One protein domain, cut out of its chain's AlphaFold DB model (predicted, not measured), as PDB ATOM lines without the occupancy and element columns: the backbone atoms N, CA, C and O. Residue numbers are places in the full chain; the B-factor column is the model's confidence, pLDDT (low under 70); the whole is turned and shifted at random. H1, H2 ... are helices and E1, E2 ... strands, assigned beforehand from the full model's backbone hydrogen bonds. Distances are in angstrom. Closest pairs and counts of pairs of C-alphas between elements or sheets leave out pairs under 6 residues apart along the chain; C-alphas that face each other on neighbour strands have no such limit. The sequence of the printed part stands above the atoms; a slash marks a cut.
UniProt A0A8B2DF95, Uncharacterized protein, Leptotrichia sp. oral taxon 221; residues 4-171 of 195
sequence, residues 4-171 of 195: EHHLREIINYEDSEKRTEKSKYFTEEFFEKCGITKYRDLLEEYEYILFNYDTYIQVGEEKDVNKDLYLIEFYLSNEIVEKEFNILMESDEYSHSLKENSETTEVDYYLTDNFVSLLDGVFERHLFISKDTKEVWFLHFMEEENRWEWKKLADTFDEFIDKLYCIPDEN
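AT A GLANCE: This is residues 4 to 171 of the 195 residues of an uncharacterized protein of Leptotrichia sp. oral taxon 221 (UniProt A0A8B2DF95). Look first for a strongly twisted four-stranded sheet, E5 to E8, with a smaller sheet of E1, E2 and E4 toward one end of the model and the long helix H4 reaching out toward the other. H6 crosses over E8, H3 packs on the smaller sheet, E3 and E9 pair near H1, and residues 98 to 103 stick out beyond H4. The 168 printed residues include six named helices and nine strands, in the order H1 E1 H2 H3 E2 E3 E4 H4 H5 E5 E6 E7 E8 H6 E9. The sheets, E5-E6-E7-E8, E1-E2-E4 and E3-E9, are antiparallel, and the class is mixed, helices and strands. The whole is compact, with a radius of gyration of the C-alphas of 17.0 A, and only just elongated, spanning 62 by 41 by 24 A.

HOW THE PARTS SIT: Start at E5, residues 115 to 117, E6, 125 to 130, E7, 136 to 142, and E8, 147 to 154: a meander, each strand the antiparallel neighbour of the one before, in three hairpins. Find N 116 and O 129 at 3.1 A, N 128 and O 137 at 2.8 A, and N 138 and O 151 at 2.8 A. H6, residues 157 to 162, is on this sheet at a height of 7.4 A, over E8 and across the strands at 85 degrees on the local plane; their closest C-alphas, Ala 154 and Phe 160, are 5.2 A apart. H4, residues 78 to 97, only grazes the sheet; with residues 85 to 92 alone it touches H5, residues 110 to 114, closest at the C-alphas of Leu 88 and Thr 112, 5.2 A. H2, residues 28 to 34, only grazes the sheet with residues 30 to 34. In the smaller sheet, E2, residues 46 to 51, has E1, 11 to 18, and E4, 73 to 75, as neighbours: N 12 and O 50 are 2.8 A apart, N 74 and O 49 2.8 A. E1 bends by 89 degrees at residue 14. H3, residues 40 to 45, is on this sheet at a height of 9.4 A. E3, residues 55 to 57, pairs with E9, 164 to 166, N 56 to O 165 at 2.8 A; the C-alphas of Ile 10 in H1, residues 4 to 10, and Cys 166 are 5.5 A apart, the closest of H1 and E9. Every O i to N i+4 pair is within hydrogen-bond range in H2, H3, H4, H5 and H6, and 2 of 3 in H1.

IN THESE COORDINATES: Find C-alpha 78 at (46.538, -51.048, 18.656); from there H4 runs 28.7 A to C-alpha 97 at (72.633, -42.943, 10.016). E8 covers 22.2 A, E7 19.1 A and E6 16.2 A. E9 ends at C-alpha 166, (31.176, -37.733, -0.048).

THE WHOLE: The C-alphas farthest apart, Glu 103 and Asn 171, are 63.4 A apart. The printed part has no cut. The links E3 to E4 and H4 to H5 are long. Look for pLDDT under 70 at residues 66, 100 to 104, 120 to 123 and 167 to 171.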
ATOM      1  N   GLU A   4      26.400 -35.062  13.049       86.75
ATOM      2  CA  GLU A   4      25.816 -36.405  12.953       86.75
ATOM      3  C   GLU A   4      25.282 -36.746  11.562       86.75
ATOM      4  O   GLU A   4      25.174 -37.923  11.237       86.75
ATOM      5  N   HIS A   5      24.873 -35.747  10.779       87.12
ATOM      6  CA  HIS A   5      24.461 -35.970   9.397       87.12
ATOM      7  C   HIS A   5      25.691 -36.174   8.521       87.12
ATOM      8  O   HIS A   5      25.768 -37.185   7.841       87.12
ATOM      9  N   HIS A   6      26.680 -35.285   8.664       89.50
ATOM     10  CA  HIS A   6      27.962 -35.357   7.964       89.50
ATOM     11  C   HIS A   6      28.614 -36.731   8.108       89.50
ATOM     12  O   HIS A   6      28.873 -37.401   7.119       89.50
ATOM     13  N   LEU A   7      28.783 -37.208   9.345       91.62
ATOM     14  CA  LEU A   7      29.404 -38.509   9.592       91.62
ATOM     15  C   LEU A   7      28.632 -39.678   8.975       91.62
ATOM     16  O   LEU A   7      29.257 -40.619   8.512       91.62
ATOM     17  N   ARG A   8      27.295 -39.631   8.942       90.00
ATOM     18  CA  ARG A   8      26.495 -40.682   8.289       90.00
ATOM     19  C   ARG A   8      26.640 -40.675   6.770       90.00
ATOM     20  O   ARG A   8      26.409 -41.706   6.156       90.00
ATOM     21  N   GLU A   9      26.964 -39.527   6.182       89.19
ATOM     22  CA  GLU A   9      27.211 -39.419   4.744       89.19
ATOM     23  C   GLU A   9      28.603 -39.923   4.365       89.19
ATOM     24  O   GLU A   9      28.749 -40.482   3.285       89.19
ATOM     25  N   ILE A  10      29.608 -39.768   5.233       91.38
ATOM     26  CA  ILE A  10      30.992 -40.155   4.917       91.38
ATOM     27  C   ILE A  10      31.417 -41.515   5.491       91.38
ATOM     28  O   ILE A  10      32.362 -42.096   4.978       91.38
ATOM     29  N   ILE A  11      30.774 -42.042   6.539       92.06
ATOM     30  CA  ILE A  11      31.173 -43.301   7.199       92.06
ATOM     31  C   ILE A  11      30.131 -44.395   6.971       92.06
ATOM     32  O   ILE A  11      28.945 -44.220   7.271       92.06
ATOM     33  N   ASN A  12      30.610 -45.571   6.566       92.12
ATOM     34  CA  ASN A  12      29.855 -46.812   6.606       92.12
ATOM     35  C   ASN A  12      29.970 -47.433   8.007       92.12
ATOM     36  O   ASN A  12      30.898 -48.179   8.327       92.12
ATOM     37  N   TYR A  13      29.007 -47.110   8.870       91.12
ATOM     38  CA  TYR A  13      28.984 -47.613  10.244       91.12
ATOM     39  C   TYR A  13      28.649 -49.103  10.368       91.12
ATOM     40  O   TYR A  13      28.935 -49.673  11.420       91.12
ATOM     41  N   GLU A  14      28.018 -49.713   9.360       91.31
ATOM     42  CA  GLU A  14      27.645 -51.135   9.394       91.31
ATOM     43  C   GLU A  14      28.879 -52.031   9.257       91.31
ATOM     44  O   GLU A  14      28.978 -53.035   9.962       91.31
ATOM     45  N   ASP A  15      29.840 -51.600   8.438       90.06
ATOM     46  CA  ASP A  15      31.095 -52.314   8.176       90.06
ATOM     47  C   ASP A  15      32.292 -51.772   8.984       90.06
ATOM     48  O   ASP A  15      33.410 -52.271   8.872       90.06
ATOM     49  N   SER A  16      32.077 -50.754   9.823       93.38
ATOM     50  CA  SER A  16      33.093 -50.247  10.756       93.38
ATOM     51  C   SER A  16      33.159 -51.096  12.031       93.38
ATOM     52  O   SER A  16      32.135 -51.529  12.561       93.38
ATOM     53  N   GLU A  17      34.356 -51.263  12.601       95.75
ATOM     54  CA  GLU A  17      34.567 -52.100  13.788       95.75
ATOM     55  C   GLU A  17      34.803 -51.261  15.043       95.75
ATOM     56  O   GLU A  17      35.727 -50.442  15.134       95.75
ATOM     57  N   LYS A  18      33.955 -51.491  16.051       96.50
ATOM     58  CA  LYS A  18      34.125 -50.903  17.378       96.50
ATOM     59  C   LYS A  18      35.181 -51.653  18.172       96.50
ATOM     60  O   LYS A  18      35.216 -52.879  18.164       96.50
ATOM     61  N   ARG A  19      35.958 -50.919  18.963       94.75
ATOM     62  CA  ARG A  19      36.950 -51.516  19.852       94.75
ATOM     63  C   ARG A  19      36.296 -52.374  20.922       94.75
ATOM     64  O   ARG A  19      35.302 -51.986  21.542       94.75
ATOM     65  N   THR A  20      36.942 -53.491  21.231       94.00
ATOM     66  CA  THR A  20      36.610 -54.308  22.410       94.00
ATOM     67  C   THR A  20      37.403 -53.892  23.654       94.00
ATOM     68  O   THR A  20      36.951 -54.104  24.782       94.00
ATOM     69  N   GLU A  21      38.555 -53.244  23.461       93.56
ATOM     70  CA  GLU A  21      39.425 -52.711  24.509       93.56
ATOM     71  C   GLU A  21      39.757 -51.230  24.286       93.56
ATOM     72  O   GLU A  21      39.658 -50.700  23.183       93.56
ATOM     73  N   LYS A  22      40.173 -50.531  25.347       92.81
ATOM     74  CA  LYS A  22      40.613 -49.138  25.205       92.81
ATOM     75  C   LYS A  22      41.881 -49.065  24.355       92.81
ATOM     76  O   LYS A  22      42.787 -49.883  24.516       92.81
ATOM     77  N   SER A  23      41.970 -48.044  23.502       93.88
ATOM     78  CA  SER A  23      43.203 -47.771  22.765       93.88
ATOM     79  C   SER A  23      44.360 -47.478  23.723       93.88
ATOM     80  O   SER A  23      44.191 -46.781  24.726       93.88
ATOM     81  N   LYS A  24      45.548 -47.988  23.389       93.81
ATOM     82  CA  LYS A  24      46.804 -47.634  24.066       93.81
ATOM     83  C   LYS A  24      47.342 -46.272  23.614       93.81
ATOM     84  O   LYS A  24      48.112 -45.663  24.350       93.81
ATOM     85  N   TYR A  25      46.938 -45.811  22.430       93.25
ATOM     86  CA  TYR A  25      47.515 -44.649  21.747       93.25
ATOM     87  C   TYR A  25      46.581 -43.435  21.744       93.25
ATOM     88  O   TYR A  25      47.030 -42.310  21.953       93.25
ATOM     89  N   PHE A  26      45.275 -43.652  21.577       95.12
ATOM     90  CA  PHE A  26      44.267 -42.589  21.611       95.12
ATOM     91  C   PHE A  26      43.788 -42.358  23.051       95.12
ATOM     92  O   PHE A  26      42.719 -42.808  23.462       95.12
ATOM     93  N   THR A  27      44.647 -41.718  23.846       95.06
ATOM     94  CA  THR A  27      44.429 -41.419  25.271       95.06
ATOM     95  C   THR A  27      43.907 -39.995  25.490       95.06
ATOM     96  O   THR A  27      43.953 -39.160  24.591       95.06
ATOM     97  N   GLU A  28      43.469 -39.677  26.714       96.25
ATOM     98  CA  GLU A  28      43.125 -38.294  27.102       96.25
ATOM     99  C   GLU A  28      44.261 -37.309  26.804       96.25
ATOM    100  O   GLU A  28      44.030 -36.260  26.213       96.25
ATOM    101  N   GLU A  29      45.499 -37.676  27.151       94.81
ATOM    102  CA  GLU A  29      46.680 -36.850  26.894       94.81
ATOM    103  C   GLU A  29      46.873 -36.603  25.393       94.81
ATOM    104  O   GLU A  29      47.161 -35.479  24.982       94.81
ATOM    105  N   PHE A  30      46.660 -37.629  24.562       95.12
ATOM    106  CA  PHE A  30      46.696 -37.482  23.111       95.12
ATOM    107  C   PHE A  30      45.624 -36.502  22.618       95.12
ATOM    108  O   PHE A  30      45.938 -35.595  21.847       95.12
ATOM    109  N   PHE A  31      44.375 -36.632  23.075       96.69
ATOM    110  CA  PHE A  31      43.292 -35.742  22.650       96.69
ATOM    111  C   PHE A  31      43.508 -34.295  23.091       96.69
ATOM    112  O   PHE A  31      43.290 -33.380  22.296       96.69
ATOM    113  N   GLU A  32      43.977 -34.074  24.321       95.25
ATOM    114  CA  GLU A  32      44.320 -32.741  24.825       95.25
ATOM    115  C   GLU A  32      45.455 -32.114  24.011       95.25
ATOM    116  O   GLU A  32      45.352 -30.963  23.573       95.25
ATOM    117  N   LYS A  33      46.517 -32.888  23.758       95.06
ATOM    118  CA  LYS A  33      47.694 -32.433  23.019       95.06
ATOM    119  C   LYS A  33      47.355 -32.112  21.559       95.06
ATOM    120  O   LYS A  33      47.695 -31.030  21.081       95.06
ATOM    121  N   CYS A  34      46.599 -32.981  20.892       95.31
ATOM    122  CA  CYS A  34      46.159 -32.800  19.505       95.31
ATOM    123  C   CYS A  34      44.944 -31.860  19.360       95.31
ATOM    124  O   CYS A  34      44.569 -31.508  18.245       95.31
ATOM    125  N   GLY A  35      44.318 -31.430  20.463       95.12
ATOM    126  CA  GLY A  35      43.144 -30.550  20.445       95.12
ATOM    127  C   GLY A  35      41.905 -31.169  19.790       95.12
ATOM    128  O   GLY A  35      41.113 -30.441  19.197       95.12
ATOM    129  N   ILE A  36      41.749 -32.491  19.873       96.94
ATOM    130  CA  ILE A  36      40.657 -33.228  19.225       96.94
ATOM    131  C   ILE A  36      39.462 -33.270  20.166       96.94
ATOM    132  O   ILE A  36      39.539 -33.815  21.269       96.94
ATOM    133  N   THR A  37      38.340 -32.703  19.729       95.38
ATOM    134  CA  THR A  37      37.152 -32.561  20.579       95.38
ATOM    135  C   THR A  37      35.880 -33.019  19.885       95.38
ATOM    136  O   THR A  37      35.087 -33.748  20.479       95.38
ATOM    137  N   LYS A  38      35.678 -32.621  18.629       95.56
ATOM    138  CA  LYS A  38      34.420 -32.813  17.906       95.56
ATOM    139  C   LYS A  38      34.250 -34.246  17.421       95.56
ATOM    140  O   LYS A  38      33.138 -34.765  17.487       95.56
ATOM    141  N   TYR A  39      35.321 -34.869  16.937       96.31
ATOM    142  CA  TYR A  39      35.297 -36.216  16.351       96.31
ATOM    143  C   TYR A  39      36.130 -37.228  17.140       96.31
ATOM    144  O   TYR A  39      36.565 -38.249  16.614       96.31
ATOM    145  N   ARG A  40      36.356 -36.937  18.422       95.62
ATOM    146  CA  ARG A  40      37.128 -37.770  19.348       95.62
ATOM    147  C   ARG A  40      36.604 -39.209  19.440       95.62
ATOM    148  O   ARG A  40      37.394 -40.147  19.449       95.62
ATOM    149  N   ASP A  41      35.286 -39.373  19.458       95.31
ATOM    150  CA  ASP A  41      34.590 -40.663  19.508       95.31
ATOM    151  C   ASP A  41      34.971 -41.605  18.359       95.31
ATOM    152  O   ASP A  41      35.003 -42.814  18.565       95.31
ATOM    153  N   LEU A  42      35.337 -41.079  17.182       96.00
ATOM    154  CA  LEU A  42      35.831 -41.906  16.076       96.00
ATOM    155  C   LEU A  42      37.119 -42.651  16.459       96.00
ATOM    156  O   LEU A  42      37.270 -43.825  16.150       96.00
ATOM    157  N   LEU A  43      38.034 -41.994  17.175       95.81
ATOM    158  CA  LEU A  43      39.308 -42.592  17.583       95.81
ATOM    159  C   LEU A  43      39.161 -43.465  18.842       95.81
ATOM    160  O   LEU A  43      39.869 -44.464  19.002       95.81
ATOM    161  N   GLU A  44      38.228 -43.104  19.727       94.88
ATOM    162  CA  GLU A  44      37.975 -43.828  20.977       94.88
ATOM    163  C   GLU A  44      37.157 -45.099  20.798       94.88
ATOM    164  O   GLU A  44      37.486 -46.123  21.399       94.88
ATOM    165  N   GLU A  45      36.073 -45.033  20.026       96.06
ATOM    166  CA  GLU A  45      35.103 -46.123  19.940       96.06
ATOM    167  C   GLU A  45      35.447 -47.146  18.863       96.06
ATOM    168  O   GLU A  45      34.996 -48.283  18.978       96.06
ATOM    169  N   TYR A  46      36.238 -46.778  17.850       96.38
ATOM    170  CA  TYR A  46      36.500 -47.619  16.683       96.38
ATOM    171  C   TYR A  46      37.967 -48.031  16.570       96.38
ATOM    172  O   TYR A  46      38.879 -47.240  16.819       96.38
ATOM    173  N   GLU A  47      38.192 -49.293  16.207       95.00
ATOM    174  CA  GLU A  47      39.495 -49.807  15.754       95.00
ATOM    175  C   GLU A  47      39.600 -49.850  14.234       95.00
ATOM    176  O   GLU A  47      40.712 -49.857  13.710       95.00
ATOM    177  N   TYR A  48      38.467 -49.812  13.540       93.31
ATOM    178  CA  TYR A  48      38.391 -49.717  12.094       93.31
ATOM    179  C   TYR A  48      37.209 -48.837  11.704       93.31
ATOM    180  O   TYR A  48      36.114 -48.977  12.254       93.31
ATOM    181  N   ILE A  49      37.431 -47.923  10.764       93.69
ATOM    182  CA  ILE A  49      36.372 -47.095  10.185       93.69
ATOM    183  C   ILE A  49      36.421 -47.283   8.682       93.69
ATOM    184  O   ILE A  49      37.437 -46.966   8.072       93.69
ATOM    185  N   LEU A  50      35.321 -47.740   8.094       91.06
ATOM    186  CA  LEU A  50      35.144 -47.746   6.649       91.06
ATOM    187  C   LEU A  50      34.444 -46.451   6.230       91.06
ATOM    188  O   LEU A  50      33.385 -46.107   6.761       91.06
ATOM    189  N   PHE A  51      35.024 -45.731   5.278       89.56
ATOM    190  CA  PHE A  51      34.369 -44.591   4.652       89.56
ATOM    191  C   PHE A  51      33.459 -45.059   3.514       89.56
ATOM    192  O   PHE A  51      33.714 -46.073   2.864       89.56
ATOM    193  N   ASN A  52      32.386 -44.311   3.267       87.25
ATOM    194  CA  ASN A  52      31.555 -44.519   2.089       87.25
ATOM    195  C   ASN A  52      32.387 -44.278   0.828       87.25
ATOM    196  O   ASN A  52      33.307 -43.448   0.818       87.25
ATOM    197  N   TYR A  53      32.048 -45.005  -0.235       71.38
ATOM    198  CA  TYR A  53      32.730 -44.857  -1.511       71.38
ATOM    199  C   TYR A  53      32.616 -43.405  -1.999       71.38
ATOM    200  O   TYR A  53      31.607 -42.748  -1.769       71.38
ATOM    201  N   ASP A  54      33.676 -42.893  -2.624       79.06
ATOM    202  CA  ASP A  54      33.814 -41.488  -3.016       79.06
ATOM    203  C   ASP A  54      33.908 -40.489  -1.854       79.06
ATOM    204  O   ASP A  54      33.672 -39.296  -2.051       79.06
ATOM    205  N   THR A  55      34.317 -40.926  -0.659       87.69
ATOM    206  CA  THR A  55      34.782 -39.991   0.373       87.69
ATOM    207  C   THR A  55      36.172 -39.469   0.016       87.69
ATOM    208  O   THR A  55      37.121 -40.239  -0.143       87.69
ATOM    209  N   TYR A  56      36.324 -38.151  -0.093       87.50
ATOM    210  CA  TYR A  56      37.588 -37.502  -0.435       87.50
ATOM    211  C   TYR A  56      37.801 -36.197   0.325       87.50
ATOM    212  O   TYR A  56      36.862 -35.555   0.798       87.50
ATOM    213  N   ILE A  57      39.061 -35.775   0.392       87.88
ATOM    214  CA  ILE A  57      39.428 -34.399   0.712       87.88
ATOM    215  C   ILE A  57      39.827 -33.667  -0.566       87.88
ATOM    216  O   ILE A  57      40.712 -34.099  -1.313       87.88
ATOM    217  N   GLN A  58      39.169 -32.532  -0.793       85.94
ATOM    218  CA  GLN A  58      39.488 -31.646  -1.899       85.94
ATOM    219  C   GLN A  58      40.808 -30.922  -1.619       85.94
ATOM    220  O   GLN A  58      40.966 -30.265  -0.587       85.94
ATOM    221  N   VAL A  59      41.764 -31.038  -2.537       79.19
ATOM    222  CA  VAL A  59      43.091 -30.416  -2.389       79.19
ATOM    223  C   VAL A  59      43.145 -29.050  -3.080       79.19
ATOM    224  O   VAL A  59      43.839 -28.147  -2.614       79.19
ATOM    225  N   GLY A  60      42.461 -28.917  -4.221       76.56
ATOM    226  CA  GLY A  60      42.464 -27.715  -5.059       76.56
ATOM    227  C   GLY A  60      41.249 -26.808  -4.851       76.56
ATOM    228  O   GLY A  60      40.407 -27.054  -3.995       76.56
ATOM    229  N   GLU A  61      41.132 -25.759  -5.671       74.81
ATOM    230  CA  GLU A  61      39.950 -24.875  -5.682       74.81
ATOM    231  C   GLU A  61      38.699 -25.564  -6.251       74.81
ATOM    232  O   GLU A  61      37.580 -25.243  -5.853       74.81
ATOM    233  N   GLU A  62      38.891 -26.547  -7.132       78.00
ATOM    234  CA  GLU A  62      37.834 -27.359  -7.737       78.00
ATOM    235  C   GLU A  62      38.118 -28.849  -7.521       78.00
ATOM    236  O   GLU A  62      39.278 -29.244  -7.368       78.00
ATOM    237  N   LYS A  63      37.055 -29.665  -7.532       74.31
ATOM    238  CA  LYS A  63      37.154 -31.126  -7.475       74.31
ATOM    239  C   LYS A  63      37.939 -31.646  -8.682       74.31
ATOM    240  O   LYS A  63      37.577 -31.371  -9.827       74.31
ATOM    241  N   ASP A  64      38.949 -32.466  -8.425       75.31
ATOM    242  CA  ASP A  64      39.773 -33.113  -9.444       75.31
ATOM    243  C   ASP A  64      40.075 -34.547  -9.006       75.31
ATOM    244  O   ASP A  64      40.873 -34.783  -8.103       75.31
ATOM    245  N   VAL A  65      39.459 -35.514  -9.690       70.44
ATOM    246  CA  VAL A  65      39.577 -36.954  -9.388       70.44
ATOM    247  C   VAL A  65      41.036 -37.432  -9.373       70.44
ATOM    248  O   VAL A  65      41.357 -38.386  -8.676       70.44
ATOM    249  N   ASN A  66      41.933 -36.765 -10.106       68.31
ATOM    250  CA  ASN A  66      43.345 -37.151 -10.169       68.31
ATOM    251  C   ASN A  66      44.209 -36.495  -9.081       68.31
ATOM    252  O   ASN A  66      45.379 -36.853  -8.945       68.31
ATOM    253  N   LYS A  67      43.688 -35.500  -8.353       72.94
ATOM    254  CA  LYS A  67      44.455 -34.728  -7.354       72.94
ATOM    255  C   LYS A  67      43.874 -34.791  -5.954       72.94
ATOM    256  O   LYS A  67      44.616 -34.594  -4.985       72.94
ATOM    257  N   ASP A  68      42.571 -34.994  -5.860       82.75
ATOM    258  CA  ASP A  68      41.874 -35.145  -4.601       82.75
ATOM    259  C   ASP A  68      42.255 -36.468  -3.948       82.75
ATOM    260  O   ASP A  68      42.545 -37.470  -4.607       82.75
ATOM    261  N   LEU A  69      42.302 -36.451  -2.620       82.94
ATOM    262  CA  LEU A  69      42.709 -37.617  -1.858       82.94
ATOM    263  C   LEU A  69      41.465 -38.362  -1.391       82.94
ATOM    264  O   LEU A  69      40.763 -37.902  -0.494       82.94
ATOM    265  N   TYR A  70      41.237 -39.524  -1.986       83.62
ATOM    266  CA  TYR A  70      40.172 -40.437  -1.599       83.62
ATOM    267  C   TYR A  70      40.575 -41.253  -0.373       83.62
ATOM    268  O   TYR A  70      41.672 -41.819  -0.322       83.62
ATOM    269  N   LEU A  71      39.672 -41.309   0.603       85.00
ATOM    270  CA  LEU A  71      39.818 -42.086   1.825       85.00
ATOM    271  C   LEU A  71      38.891 -43.288   1.753       85.00
ATOM    272  O   LEU A  71      37.694 -43.145   1.530       85.00
ATOM    273  N   ILE A  72      39.471 -44.465   1.950       84.06
ATOM    274  CA  ILE A  72      38.724 -45.722   1.958       84.06
ATOM    275  C   ILE A  72      38.442 -46.121   3.400       84.06
ATOM    276  O   ILE A  72      37.316 -46.442   3.751       84.06
ATOM    277  N   GLU A  73      39.446 -46.057   4.263       88.31
ATOM    278  CA  GLU A  73      39.360 -46.645   5.593       88.31
ATOM    279  C   GLU A  73      40.325 -45.982   6.563       88.31
ATOM    280  O   GLU A  73      41.315 -45.419   6.123       88.31
ATOM    281  N   PHE A  74      40.059 -46.068   7.864       91.94
ATOM    282  CA  PHE A  74      41.060 -45.893   8.914       91.94
ATOM    283  C   PHE A  74      41.329 -47.214   9.614       91.94
ATOM    284  O   PHE A  74      40.399 -47.917  10.015       91.94
ATOM    285  N   TYR A  75      42.610 -47.473   9.868       90.88
ATOM    286  CA  TYR A  75      43.064 -48.580  10.696       90.88
ATOM    287  C   TYR A  75      43.611 -48.029  12.004       90.88
ATOM    288  O   TYR A  75      44.708 -47.481  12.080       90.88
ATOM    289  N   LEU A  76      42.808 -48.169  13.050       93.38
ATOM    290  CA  LEU A  76      43.036 -47.552  14.349       93.38
ATOM    291  C   LEU A  76      43.351 -48.600  15.427       93.38
ATOM    292  O   LEU A  76      43.492 -48.253  16.603       93.38
ATOM    293  N   SER A  77      43.427 -49.887  15.085       92.25
ATOM    294  CA  SER A  77      43.735 -50.947  16.047       92.25
ATOM    295  C   SER A  77      45.106 -50.725  16.697       92.25
ATOM    296  O   SER A  77      46.012 -50.129  16.113       92.25
ATOM    297  N   ASN A  78      45.269 -51.198  17.938       92.69
ATOM    298  CA  ASN A  78      46.538 -51.048  18.656       92.69
ATOM    299  C   ASN A  78      47.705 -51.689  17.879       92.69
ATOM    300  O   ASN A  78      48.796 -51.135  17.872       92.69
ATOM    301  N   GLU A  79      47.462 -52.820  17.211       90.81
ATOM    302  CA  GLU A  79      48.459 -53.527  16.401       90.81
ATOM    303  C   GLU A  79      48.936 -52.689  15.209       90.81
ATOM    304  O   GLU A  79      50.140 -52.560  14.990       90.81
ATOM    305  N   ILE A  80      48.008 -52.078  14.465       88.56
ATOM    306  CA  ILE A  80      48.364 -51.274  13.292       88.56
ATOM    307  C   ILE A  80      49.092 -49.996  13.705       88.56
ATOM    308  O   ILE A  80      50.129 -49.670  13.130       88.56
ATOM    309  N   VAL A  81      48.611 -49.302  14.740       90.50
ATOM    310  CA  VAL A  81      49.288 -48.093  15.232       90.50
ATOM    311  C   VAL A  81      50.707 -48.417  15.725       90.50
ATOM    312  O   VAL A  81      51.629 -47.644  15.479       90.50
ATOM    313  N   GLU A  82      50.918 -49.577  16.360       91.75
ATOM    314  CA  GLU A  82      52.248 -50.043  16.788       91.75
ATOM    315  C   GLU A  82      53.167 -50.371  15.602       91.75
ATOM    316  O   GLU A  82      54.347 -50.015  15.606       91.75
ATOM    317  N   LYS A  83      52.629 -51.002  14.552       88.88
ATOM    318  CA  LYS A  83      53.358 -51.270  13.306       88.88
ATOM    319  C   LYS A  83      53.831 -49.972  12.645       88.88
ATOM    320  O   LYS A  83      55.003 -49.863  12.297       88.88
ATOM    321  N   GLU A  84      52.952 -48.983  12.518       88.00
ATOM    322  CA  GLU A  84      53.284 -47.677  11.934       88.00
ATOM    323  C   GLU A  84      54.284 -46.895  12.800       88.00
ATOM    324  O   GLU A  84      55.191 -46.244  12.285       88.00
ATOM    325  N   PHE A  85      54.185 -47.011  14.127       89.38
ATOM    326  CA  PHE A  85      55.167 -46.434  15.047       89.38
ATOM    327  C   PHE A  85      56.580 -46.997  14.817       89.38
ATOM    328  O   PHE A  85      57.549 -46.235  14.813       89.38
ATOM    329  N   ASN A  86      56.703 -48.304  14.558       89.38
ATOM    330  CA  ASN A  86      57.989 -48.922  14.223       89.38
ATOM    331  C   ASN A  86      58.565 -48.386  12.902       89.38
ATOM    332  O   ASN A  86      59.768 -48.153  12.823       89.38
ATOM    333  N   ILE A  87      57.724 -48.105  11.899       86.69
ATOM    334  CA  ILE A  87      58.160 -47.503  10.625       86.69
ATOM    335  C   ILE A  87      58.718 -46.086  10.840       86.69
ATOM    336  O   ILE A  87      59.749 -45.724  10.264       86.69
ATOM    337  N   LEU A  88      58.070 -45.279  11.688       89.19
ATOM    338  CA  LEU A  88      58.575 -43.945  12.040       89.19
ATOM    339  C   LEU A  88      59.928 -44.029  12.759       89.19
ATOM    340  O   LEU A  88      60.841 -43.274  12.433       89.19
ATOM    341  N   MET A  89      60.077 -44.998  13.665       90.94
ATOM    342  CA  MET A  89      61.322 -45.236  14.402       90.94
ATOM    343  C   MET A  89      62.469 -45.649  13.474       90.94
ATOM    344  O   MET A  89      63.553 -45.071  13.545       90.94
ATOM    345  N   GLU A  90      62.224 -46.581  12.550       89.62
ATOM    346  CA  GLU A  90      63.200 -46.960  11.519       89.62
ATOM    347  C   GLU A  90      63.590 -45.760  10.638       89.62
ATOM    348  O   GLU A  90      64.752 -45.615  10.254       89.62
ATOM    349  N   SER A  91      62.639 -44.864  10.350       87.69
ATOM    350  CA  SER A  91      62.881 -43.649   9.559       87.69
ATOM    351  C   SER A  91      63.761 -42.632  10.293       87.69
ATOM    352  O   SER A  91      64.652 -42.036   9.675       87.69
ATOM    353  N   ASP A  92      63.551 -42.445  11.597       89.88
ATOM    354  CA  ASP A  92      64.394 -41.593  12.445       89.88
ATOM    355  C   ASP A  92      65.824 -42.159  12.550       89.88
ATOM    356  O   ASP A  92      66.803 -41.432  12.342       89.88
ATOM    357  N   GLU A  93      65.965 -43.471  12.766       90.31
ATOM    358  CA  GLU A  93      67.267 -44.153  12.826       90.31
ATOM    359  C   GLU A  93      68.014 -44.102  11.490       90.31
ATOM    360  O   GLU A  93      69.212 -43.795  11.450       90.31
ATOM    361  N   TYR A  94      67.311 -44.335  10.380       86.69
ATOM    362  CA  TYR A  94      67.878 -44.199   9.042       86.69
ATOM    363  C   TYR A  94      68.347 -42.763   8.788       86.69
ATOM    364  O   TYR A  94      69.490 -42.544   8.373       86.69
ATOM    365  N   SER A  95      67.513 -41.772   9.116       85.44
ATOM    366  CA  SER A  95      67.852 -40.351   8.983       85.44
ATOM    367  C   SER A  95      69.063 -39.964   9.830       85.44
ATOM    368  O   SER A  95      69.885 -39.157   9.393       85.44
ATOM    369  N   HIS A  96      69.206 -40.543  11.023       84.38
ATOM    370  CA  HIS A  96      70.394 -40.378  11.853       84.38
ATOM    371  C   HIS A  96      71.631 -41.029  11.219       84.38
ATOM    372  O   HIS A  96      72.680 -40.390  11.160       84.38
ATOM    373  N   SER A  97      71.514 -42.243  10.670       84.12
ATOM    374  CA  SER A  97      72.633 -42.943  10.016       84.12
ATOM    375  C   SER A  97      73.205 -42.170   8.818       84.12
ATOM    376  O   SER A  97      74.416 -42.137   8.617       84.12
ATOM    377  N   LEU A  98      72.360 -41.451   8.071       81.88
ATOM    378  CA  LEU A  98      72.801 -40.585   6.970       81.88
ATOM    379  C   LEU A  98      73.579 -39.348   7.445       81.88
ATOM    380  O   LEU A  98      74.329 -38.752   6.669       81.88
ATOM    381  N   LYS A  99      73.445 -38.959   8.719       78.31
ATOM    382  CA  LYS A  99      74.201 -37.858   9.340       78.31
ATOM    383  C   LYS A  99      75.591 -38.312   9.809       78.31
ATOM    384  O   LYS A  99      76.125 -37.709  10.736       78.31
ATOM    385  N   GLU A 100      76.196 -39.304   9.146       56.34
ATOM    386  CA  GLU A 100      77.464 -40.012   9.443       56.34
ATOM    387  C   GLU A 100      78.726 -39.130   9.686       56.34
ATOM    388  O   GLU A 100      79.815 -39.647   9.906       56.34
ATOM    389  N   ASN A 101      78.602 -37.797   9.699       56.75
ATOM    390  CA  ASN A 101      79.643 -36.829  10.080       56.75
ATOM    391  C   ASN A 101      79.237 -35.878  11.230       56.75
ATOM    392  O   ASN A 101      79.915 -34.876  11.463       56.75
ATOM    393  N   SER A 102      78.125 -36.128  11.920       56.94
ATOM    394  CA  SER A 102      77.683 -35.320  13.062       56.94
ATOM    395  C   SER A 102      78.263 -35.862  14.373       56.94
ATOM    396  O   SER A 102      78.332 -37.067  14.586       56.94
ATOM    397  N   GLU A 103      78.710 -34.974  15.265       62.53
ATOM    398  CA  GLU A 103      79.310 -35.321  16.570       62.53
ATOM    399  C   GLU A 103      78.314 -35.961  17.562       62.53
ATOM    400  O   GLU A 103      78.682 -36.327  18.678       62.53
ATOM    401  N   THR A 104      77.043 -36.077  17.179       65.00
ATOM    402  CA  THR A 104      75.945 -36.563  18.013       65.00
ATOM    403  C   THR A 104      75.764 -38.066  17.851       65.00
ATOM    404  O   THR A 104      75.381 -38.531  16.787       65.00
ATOM    405  N   THR A 105      75.997 -38.817  18.929       71.88
ATOM    406  CA  THR A 105      75.777 -40.273  19.001       71.88
ATOM    407  C   THR A 105      74.340 -40.663  19.360       71.88
ATOM    408  O   THR A 105      74.036 -41.847  19.441       71.88
ATOM    409  N   GLU A 106      73.488 -39.687  19.670       83.44
ATOM    410  CA  GLU A 106      72.103 -39.901  20.088       83.44
ATOM    411  C   GLU A 106      71.162 -39.721  18.890       83.44
ATOM    412  O   GLU A 106      71.264 -38.730  18.159       83.44
ATOM    413  N   VAL A 107      70.283 -40.703  18.677       83.19
ATOM    414  CA  VAL A 107      69.250 -40.659  17.638       83.19
ATOM    415  C   VAL A 107      68.161 -39.680  18.073       83.19
ATOM    416  O   VAL A 107      67.676 -39.742  19.199       83.19
ATOM    417  N   ASP A 108      67.794 -38.771  17.174       87.38
ATOM    418  CA  ASP A 108      66.676 -37.846  17.353       87.38
ATOM    419  C   ASP A 108      65.405 -38.520  16.824       87.38
ATOM    420  O   ASP A 108      65.237 -38.632  15.611       87.38
ATOM    421  N   TYR A 109      64.551 -39.003  17.729       90.38
ATOM    422  CA  TYR A 109      63.311 -39.727  17.419       90.38
ATOM    423  C   TYR A 109      62.133 -38.774  17.150       90.38
ATOM    424  O   TYR A 109      61.028 -38.941  17.670       90.38
ATOM    425  N   TYR A 110      62.379 -37.722  16.365       90.31
ATOM    426  CA  TYR A 110      61.406 -36.657  16.133       90.31
ATOM    427  C   TYR A 110      60.103 -37.169  15.509       90.31
ATOM    428  O   TYR A 110      59.026 -36.747  15.941       90.31
ATOM    429  N   LEU A 111      60.162 -38.043  14.499       89.88
ATOM    430  CA  LEU A 111      58.952 -38.544  13.847       89.88
ATOM    431  C   LEU A 111      58.145 -39.416  14.812       89.88
ATOM    432  O   LEU A 111      56.945 -39.196  15.003       89.88
ATOM    433  N   THR A 112      58.817 -40.352  15.476       90.94
ATOM    434  CA  THR A 112      58.237 -41.256  16.475       90.94
ATOM    435  C   THR A 112      57.584 -40.499  17.640       90.94
ATOM    436  O   THR A 112      56.447 -40.781  18.049       90.94
ATOM    437  N   ASP A 113      58.253 -39.465  18.150       91.12
ATOM    438  CA  ASP A 113      57.780 -38.696  19.302       91.12
ATOM    439  C   ASP A 113      56.637 -37.741  18.962       91.12
ATOM    440  O   ASP A 113      55.839 -37.399  19.848       91.12
ATOM    441  N   ASN A 114      56.499 -37.347  17.692       92.12
ATOM    442  CA  ASN A 114      55.564 -36.300  17.290       92.12
ATOM    443  C   ASN A 114      54.421 -36.759  16.394       92.12
ATOM    444  O   ASN A 114      53.449 -36.022  16.322       92.12
ATOM    445  N   PHE A 115      54.434 -37.951  15.802       92.38
ATOM    446  CA  PHE A 115      53.343 -38.394  14.925       92.38
ATOM    447  C   PHE A 115      52.626 -39.646  15.438       92.38
ATOM    448  O   PHE A 115      53.176 -40.446  16.192       92.38
ATOM    449  N   VAL A 116      51.355 -39.780  15.060       92.25
ATOM    450  CA  VAL A 116      50.536 -40.990  15.240       92.25
ATOM    451  C   VAL A 116      49.834 -41.272  13.919       92.25
ATOM    452  O   VAL A 116      49.204 -40.364  13.374       92.25
ATOM    453  N   SER A 117      49.949 -42.499  13.407       89.25
ATOM    454  CA  SER A 117      49.289 -42.899  12.160       89.25
ATOM    455  C   SER A 117      47.815 -43.251  12.376       89.25
ATOM    456  O   SER A 117      47.434 -43.766  13.428       89.25
ATOM    457  N   LEU A 118      46.998 -42.970  11.364       86.00
ATOM    458  CA  LEU A 118      45.576 -43.317  11.271       86.00
ATOM    459  C   LEU A 118      45.278 -44.322  10.146       86.00
ATOM    460  O   LEU A 118      44.149 -44.802  10.021       86.00
ATOM    461  N   LEU A 119      46.269 -44.597   9.297       78.38
ATOM    462  CA  LEU A 119      46.183 -45.499   8.154       78.38
ATOM    463  C   LEU A 119      47.282 -46.550   8.267       78.38
ATOM    464  O   LEU A 119      48.424 -46.209   8.565       78.38
ATOM    465  N   ASP A 120      46.948 -47.803   7.967       63.88
ATOM    466  CA  ASP A 120      47.972 -48.760   7.555       63.88
ATOM    467  C   ASP A 120      48.483 -48.299   6.185       63.88
ATOM    468  O   ASP A 120      47.665 -47.956   5.326       63.88
ATOM    469  N   GLY A 121      49.804 -48.281   5.991       58.25
ATOM    470  CA  GLY A 121      50.513 -47.838   4.781       58.25
ATOM    471  C   GLY A 121      50.197 -48.585   3.476       58.25
ATOM    472  O   GLY A 121      51.049 -48.684   2.589       58.25
ATOM    473  N   VAL A 122      49.006 -49.169   3.340       56.72
ATOM    474  CA  VAL A 122      48.544 -49.862   2.144       56.72
ATOM    475  C   VAL A 122      48.583 -48.887   0.962       56.72
ATOM    476  O   VAL A 122      48.018 -47.792   0.999       56.72
ATOM    477  N   PHE A 123      49.261 -49.308  -0.110       60.38
ATOM    478  CA  PHE A 123      49.543 -48.502  -1.305       60.38
ATOM    479  C   PHE A 123      50.484 -47.309  -1.082       60.38
ATOM    480  O   PHE A 123      50.342 -46.311  -1.780       60.38
ATOM    481  N   GLU A 124      51.430 -47.397  -0.138       72.38
ATOM    482  CA  GLU A 124      52.464 -46.362   0.063       72.38
ATOM    483  C   GLU A 124      51.859 -44.996   0.434       72.38
ATOM    484  O   GLU A 124      52.327 -43.934   0.015       72.38
ATOM    485  N   ARG A 125      50.769 -45.034   1.210       77.25
ATOM    486  CA  ARG A 125      50.000 -43.874   1.662       77.25
ATOM    487  C   ARG A 125      49.818 -43.940   3.167       77.25
ATOM    488  O   ARG A 125      49.210 -44.877   3.670       77.25
ATOM    489  N   HIS A 126      50.283 -42.918   3.868       85.12
ATOM    490  CA  HIS A 126      50.172 -42.820   5.317       85.12
ATOM    491  C   HIS A 126      49.509 -41.501   5.701       85.12
ATOM    492  O   HIS A 126      49.738 -40.464   5.077       85.12
ATOM    493  N   LEU A 127      48.694 -41.533   6.751       90.38
ATOM    494  CA  LEU A 127      48.035 -40.355   7.303       90.38
ATOM    495  C   LEU A 127      48.414 -40.237   8.768       90.38
ATOM    496  O   LEU A 127      48.175 -41.158   9.543       90.38
ATOM    497  N   PHE A 128      48.953 -39.089   9.148       92.50
ATOM    498  CA  PHE A 128      49.457 -38.843  10.485       92.50
ATOM    499  C   PHE A 128      48.793 -37.631  11.124       92.50
ATOM    500  O   PHE A 128      48.521 -36.630  10.461       92.50
ATOM    501  N   ILE A 129      48.612 -37.689  12.442       95.31
ATOM    502  CA  ILE A 129      48.343 -36.514  13.275       95.31
ATOM    503  C   ILE A 129      49.641 -36.128  13.978       95.31
ATOM    504  O   ILE A 129      50.246 -36.958  14.662       95.31
ATOM    505  N   SER A 130      50.046 -34.865  13.851       94.88
ATOM    506  CA  SER A 130      51.133 -34.317  14.659       94.88
ATOM    507  C   SER A 130      50.646 -33.997  16.071       94.88
ATOM    508  O   SER A 130      49.744 -33.190  16.267       94.88
ATOM    509  N   LYS A 131      51.292 -34.577  17.077       93.56
ATOM    510  CA  LYS A 131      51.135 -34.237  18.492       93.56
ATOM    511  C   LYS A 131      51.669 -32.832  18.799       93.56
ATOM    512  O   LYS A 131      51.215 -32.220  19.756       93.56
ATOM    513  N   ASP A 132      52.640 -32.322  18.048       90.75
ATOM    514  CA  ASP A 132      53.222 -30.999  18.320       90.75
ATOM    515  C   ASP A 132      52.392 -29.879  17.681       90.75
ATOM    516  O   ASP A 132      51.947 -28.944  18.350       90.75
ATOM    517  N   THR A 133      52.100 -30.015  16.386       94.81
ATOM    518  CA  THR A 133      51.414 -28.966  15.619       94.81
ATOM    519  C   THR A 133      49.907 -29.163  15.519       94.81
ATOM    520  O   THR A 133      49.214 -28.212  15.162       94.81
ATOM    521  N   LYS A 134      49.385 -30.351  15.875       96.19
ATOM    522  CA  LYS A 134      47.968 -30.781  15.751       96.19
ATOM    523  C   LYS A 134      47.508 -31.049  14.321       96.19
ATOM    524  O   LYS A 134      46.411 -31.561  14.105       96.19
ATOM    525  N   GLU A 135      48.360 -30.723  13.359       97.06
ATOM    526  CA  GLU A 135      48.076 -30.801  11.939       97.06
ATOM    527  C   GLU A 135      47.928 -32.251  11.478       97.06
ATOM    528  O   GLU A 135      48.594 -33.163  11.982       97.06
ATOM    529  N   VAL A 136      47.086 -32.436  10.465       95.19
ATOM    530  CA  VAL A 136      46.934 -33.711   9.768       95.19
ATOM    531  C   VAL A 136      47.790 -33.686   8.513       95.19
ATOM    532  O   VAL A 136      47.646 -32.801   7.661       95.19
ATOM    533  N   TRP A 137      48.669 -34.671   8.404       93.19
ATOM    534  CA  TRP A 137      49.650 -34.800   7.340       93.19
ATOM    535  C   TRP A 137      49.451 -36.097   6.583       93.19
ATOM    536  O   TRP A 137      49.201 -37.144   7.168       93.19
ATOM    537  N   PHE A 138      49.607 -36.019   5.274       89.38
ATOM    538  CA  PHE A 138      49.573 -37.154   4.379       89.38
ATOM    539  C   PHE A 138      50.951 -37.352   3.767       89.38
ATOM    540  O   PHE A 138      51.549 -36.403   3.258       89.38
ATOM    541  N   LEU A 139      51.451 -38.577   3.841       87.06
ATOM    542  CA  LEU A 139      52.713 -38.994   3.260       87.06
ATOM    543  C   LEU A 139      52.410 -39.992   2.149       87.06
ATOM    544  O   LEU A 139      51.789 -41.023   2.402       87.06
ATOM    545  N   HIS A 140      52.853 -39.696   0.934       83.75
ATOM    546  CA  HIS A 140      52.700 -40.614  -0.189       83.75
ATOM    547  C   HIS A 140      53.962 -40.710  -1.024       83.75
ATOM    548  O   HIS A 140      54.750 -39.762  -1.109       83.75
ATOM    549  N   PHE A 141      54.136 -41.865  -1.651       80.81
ATOM    550  CA  PHE A 141      55.201 -42.073  -2.609       80.81
ATOM    551  C   PHE A 141      54.795 -41.561  -3.995       80.81
ATOM    552  O   PHE A 141      53.714 -41.847  -4.509       80.81
ATOM    553  N   MET A 142      55.666 -40.755  -4.595       79.12
ATOM    554  CA  MET A 142      55.521 -40.237  -5.951       79.12
ATOM    555  C   MET A 142      56.329 -41.120  -6.897       79.12
ATOM    556  O   MET A 142      57.531 -40.902  -7.049       79.12
ATOM    557  N   GLU A 143      55.678 -42.099  -7.538       77.81
ATOM    558  CA  GLU A 143      56.342 -43.073  -8.423       77.81
ATOM    559  C   GLU A 143      57.187 -42.396  -9.517       77.81
ATOM    560  O   GLU A 143      58.338 -42.776  -9.736       77.81
ATOM    561  N   GLU A 144      56.650 -41.357 -10.171       82.12
ATOM    562  CA  GLU A 144      57.336 -40.641 -11.259       82.12
ATOM    563  C   GLU A 144      58.632 -39.952 -10.804       82.12
ATOM    564  O   GLU A 144      59.582 -39.826 -11.579       82.12
ATOM    565  N   GLU A 145      58.682 -39.514  -9.544       82.62
ATOM    566  CA  GLU A 145      59.810 -38.776  -8.969       82.62
ATOM    567  C   GLU A 145      60.671 -39.637  -8.030       82.62
ATOM    568  O   GLU A 145      61.694 -39.165  -7.531       82.62
ATOM    569  N   ASN A 146      60.281 -40.899  -7.802       83.00
ATOM    570  CA  ASN A 146      60.928 -41.850  -6.897       83.00
ATOM    571  C   ASN A 146      61.248 -41.233  -5.520       83.00
ATOM    572  O   ASN A 146      62.357 -41.379  -4.995       83.00
ATOM    573  N   ARG A 147      60.290 -40.485  -4.955       82.06
ATOM    574  CA  ARG A 147      60.442 -39.805  -3.661       82.06
ATOM    575  C   ARG A 147      59.153 -39.804  -2.855       82.06
ATOM    576  O   ARG A 147      58.059 -39.811  -3.405       82.06
ATOM    577  N   TRP A 148      59.307 -39.700  -1.544       82.69
ATOM    578  CA  TRP A 148      58.207 -39.461  -0.619       82.69
ATOM    579  C   TRP A 148      57.865 -37.970  -0.542       82.69
ATOM    580  O   TRP A 148      58.756 -37.114  -0.576       82.69
ATOM    581  N   GLU A 149      56.578 -37.655  -0.426       85.62
ATOM    582  CA  GLU A 149      56.079 -36.290  -0.282       85.62
ATOM    583  C   GLU A 149      55.164 -36.150   0.930       85.62
ATOM    584  O   GLU A 149      54.192 -36.888   1.082       85.62
ATOM    585  N   TRP A 150      55.479 -35.164   1.770       87.81
ATOM    586  CA  TRP A 150      54.633 -34.734   2.874       87.81
ATOM    587  C   TRP A 150      53.701 -33.624   2.413       87.81
ATOM    588  O   TRP A 150      54.143 -32.585   1.917       87.81
ATOM    589  N   LYS A 151      52.410 -33.810   2.660       89.44
ATOM    590  CA  LYS A 151      51.366 -32.858   2.310       89.44
ATOM    591  C   LYS A 151      50.466 -32.602   3.503       89.44
ATOM    592  O   LYS A 151      49.844 -33.514   4.041       89.44
ATOM    593  N   LYS A 152      50.369 -31.342   3.907       93.25
ATOM    594  CA  LYS A 152      49.435 -30.928   4.952       93.25
ATOM    595  C   LYS A 152      48.009 -30.948   4.412       93.25
ATOM    596  O   LYS A 152      47.748 -30.379   3.352       93.25
ATOM    597  N   LEU A 153      47.094 -31.563   5.155       92.00
ATOM    598  CA  LEU A 153      45.675 -31.662   4.802       92.00
ATOM    599  C   LEU A 153      44.786 -30.729   5.638       92.00
ATOM    600  O   LEU A 153      43.833 -30.139   5.124       92.00
ATOM    601  N   ALA A 154      45.096 -30.567   6.925       94.56
ATOM    602  CA  ALA A 154      44.334 -29.709   7.832       94.56
ATOM    603  C   ALA A 154      45.179 -29.240   9.022       94.56
ATOM    604  O   ALA A 154      46.205 -29.847   9.336       94.56
ATOM    605  N   ASP A 155      44.725 -28.187   9.703       96.50
ATOM    606  CA  ASP A 155      45.347 -27.682  10.930       96.50
ATOM    607  C   ASP A 155      44.984 -28.536  12.152       96.50
ATOM    608  O   ASP A 155      45.709 -28.529  13.144       96.50
ATOM    609  N   THR A 156      43.870 -29.276  12.094       97.12
ATOM    610  CA  THR A 156      43.415 -30.181  13.163       97.12
ATOM    611  C   THR A 156      42.704 -31.410  12.600       97.12
ATOM    612  O   THR A 156      42.163 -31.366  11.493       97.12
ATOM    613  N   PHE A 157      42.624 -32.490  13.385       96.88
ATOM    614  CA  PHE A 157      41.789 -33.647  13.036       96.88
ATOM    615  C   PHE A 157      40.313 -33.268  12.881       96.88
ATOM    616  O   PHE A 157      39.641 -33.755  11.976       96.88
ATOM    617  N   ASP A 158      39.811 -32.358  13.720       96.69
ATOM    618  CA  ASP A 158      38.408 -31.964  13.643       96.69
ATOM    619  C   ASP A 158      38.088 -31.229  12.329       96.69
ATOM    620  O   ASP A 158      37.078 -31.511  11.683       96.69
ATOM    621  N   GLU A 159      38.978 -30.333  11.900       95.88
ATOM    622  CA  GLU A 159      38.885 -29.659  10.603       95.88
ATOM    623  C   GLU A 159      39.049 -30.639   9.436       95.88
ATOM    624  O   GLU A 159      38.362 -30.514   8.426       95.88
ATOM    625  N   PHE A 160      39.946 -31.618   9.565       95.25
ATOM    626  CA  PHE A 160      40.144 -32.643   8.546       95.25
ATOM    627  C   PHE A 160      38.855 -33.417   8.265       95.25
ATOM    628  O   PHE A 160      38.448 -33.491   7.109       95.25
ATOM    629  N   ILE A 161      38.173 -33.911   9.305       94.75
ATOM    630  CA  ILE A 161      36.891 -34.613   9.143       94.75
ATOM    631  C   ILE A 161      35.814 -33.679   8.570       94.75
ATOM    632  O   ILE A 161      35.037 -34.100   7.716       94.75
ATOM    633  N   ASP A 162      35.788 -32.404   8.973       93.50
ATOM    634  CA  ASP A 162      34.856 -31.404   8.422       93.50
ATOM    635  C   ASP A 162      35.056 -31.130   6.923       93.50
ATOM    636  O   ASP A 162      34.105 -30.742   6.245       93.50
ATOM    637  N   LYS A 163      36.275 -31.326   6.406       91.75
ATOM    638  CA  LYS A 163      36.622 -31.161   4.986       91.75
ATOM    639  C   LYS A 163      36.381 -32.407   4.140       91.75
ATOM    640  O   LYS A 163      36.590 -32.341   2.930       91.75
ATOM    641  N   LEU A 164      36.003 -33.535   4.740       91.31
ATOM    642  CA  LEU A 164      35.689 -34.733   3.972       91.31
ATOM    643  C   LEU A 164      34.361 -34.548   3.254       91.31
ATOM    644  O   LEU A 164      33.349 -34.250   3.878       91.31
ATOM    645  N   TYR A 165      34.365 -34.746   1.948       86.12
ATOM    646  CA  TYR A 165      33.168 -34.736   1.125       86.12
ATOM    647  C   TYR A 165      32.905 -36.156   0.650       86.12
ATOM    648  O   TYR A 165      33.821 -36.825   0.192       86.12
ATOM    649  N   CYS A 166      31.652 -36.589   0.715       79.62
ATOM    650  CA  CYS A 166      31.176 -37.733  -0.048       79.62
ATOM    651  C   CYS A 166      30.260 -37.186  -1.137       79.62
ATOM    652  O   CYS A 166      29.423 -36.320  -0.865       79.62
ATOM    653  N   ILE A 167      30.429 -37.638  -2.377       67.50
ATOM    654  CA  ILE A 167      29.429 -37.341  -3.405       67.50
ATOM    655  C   ILE A 167      28.250 -38.267  -3.124       67.50
ATOM    656  O   ILE A 167      28.443 -39.477  -3.118       67.50
ATOM    657  N   PRO A 168      27.049 -37.738  -2.850       57.00
ATOM    658  CA  PRO A 168      25.877 -38.590  -2.769       57.00
ATOM    659  C   PRO A 168      25.656 -39.224  -4.145       57.00
ATOM    660  O   PRO A 168      25.653 -38.503  -5.144       57.00
ATOM    661  N   ASP A 169      25.495 -40.547  -4.180       53.84
ATOM    662  CA  ASP A 169      25.320 -41.334  -5.402       53.84
ATOM    663  C   ASP A 169      24.332 -40.672  -6.379       53.84
ATOM    664  O   ASP A 169      23.125 -40.570  -6.123       53.84
ATOM    665  N   GLU A 170      24.828 -40.260  -7.546       52.84
ATOM    666  CA  GLU A 170      23.973 -40.131  -8.721       52.84
ATOM    667  C   GLU A 170      23.688 -41.552  -9.221       52.84
ATOM    668  O   GLU A 170      24.508 -42.143  -9.907       52.84
ATOM    669  N   ASN A 171      22.526 -42.093  -8.832       57.31
ATOM    670  CA  ASN A 171      21.975 -43.398  -9.219       57.31
ATOM    671  C   ASN A 171      22.980 -44.571  -9.119       57.31
ATOM    672  O   ASN A 171      23.721 -44.851 -10.055       57.31
TER     673      ASN A 171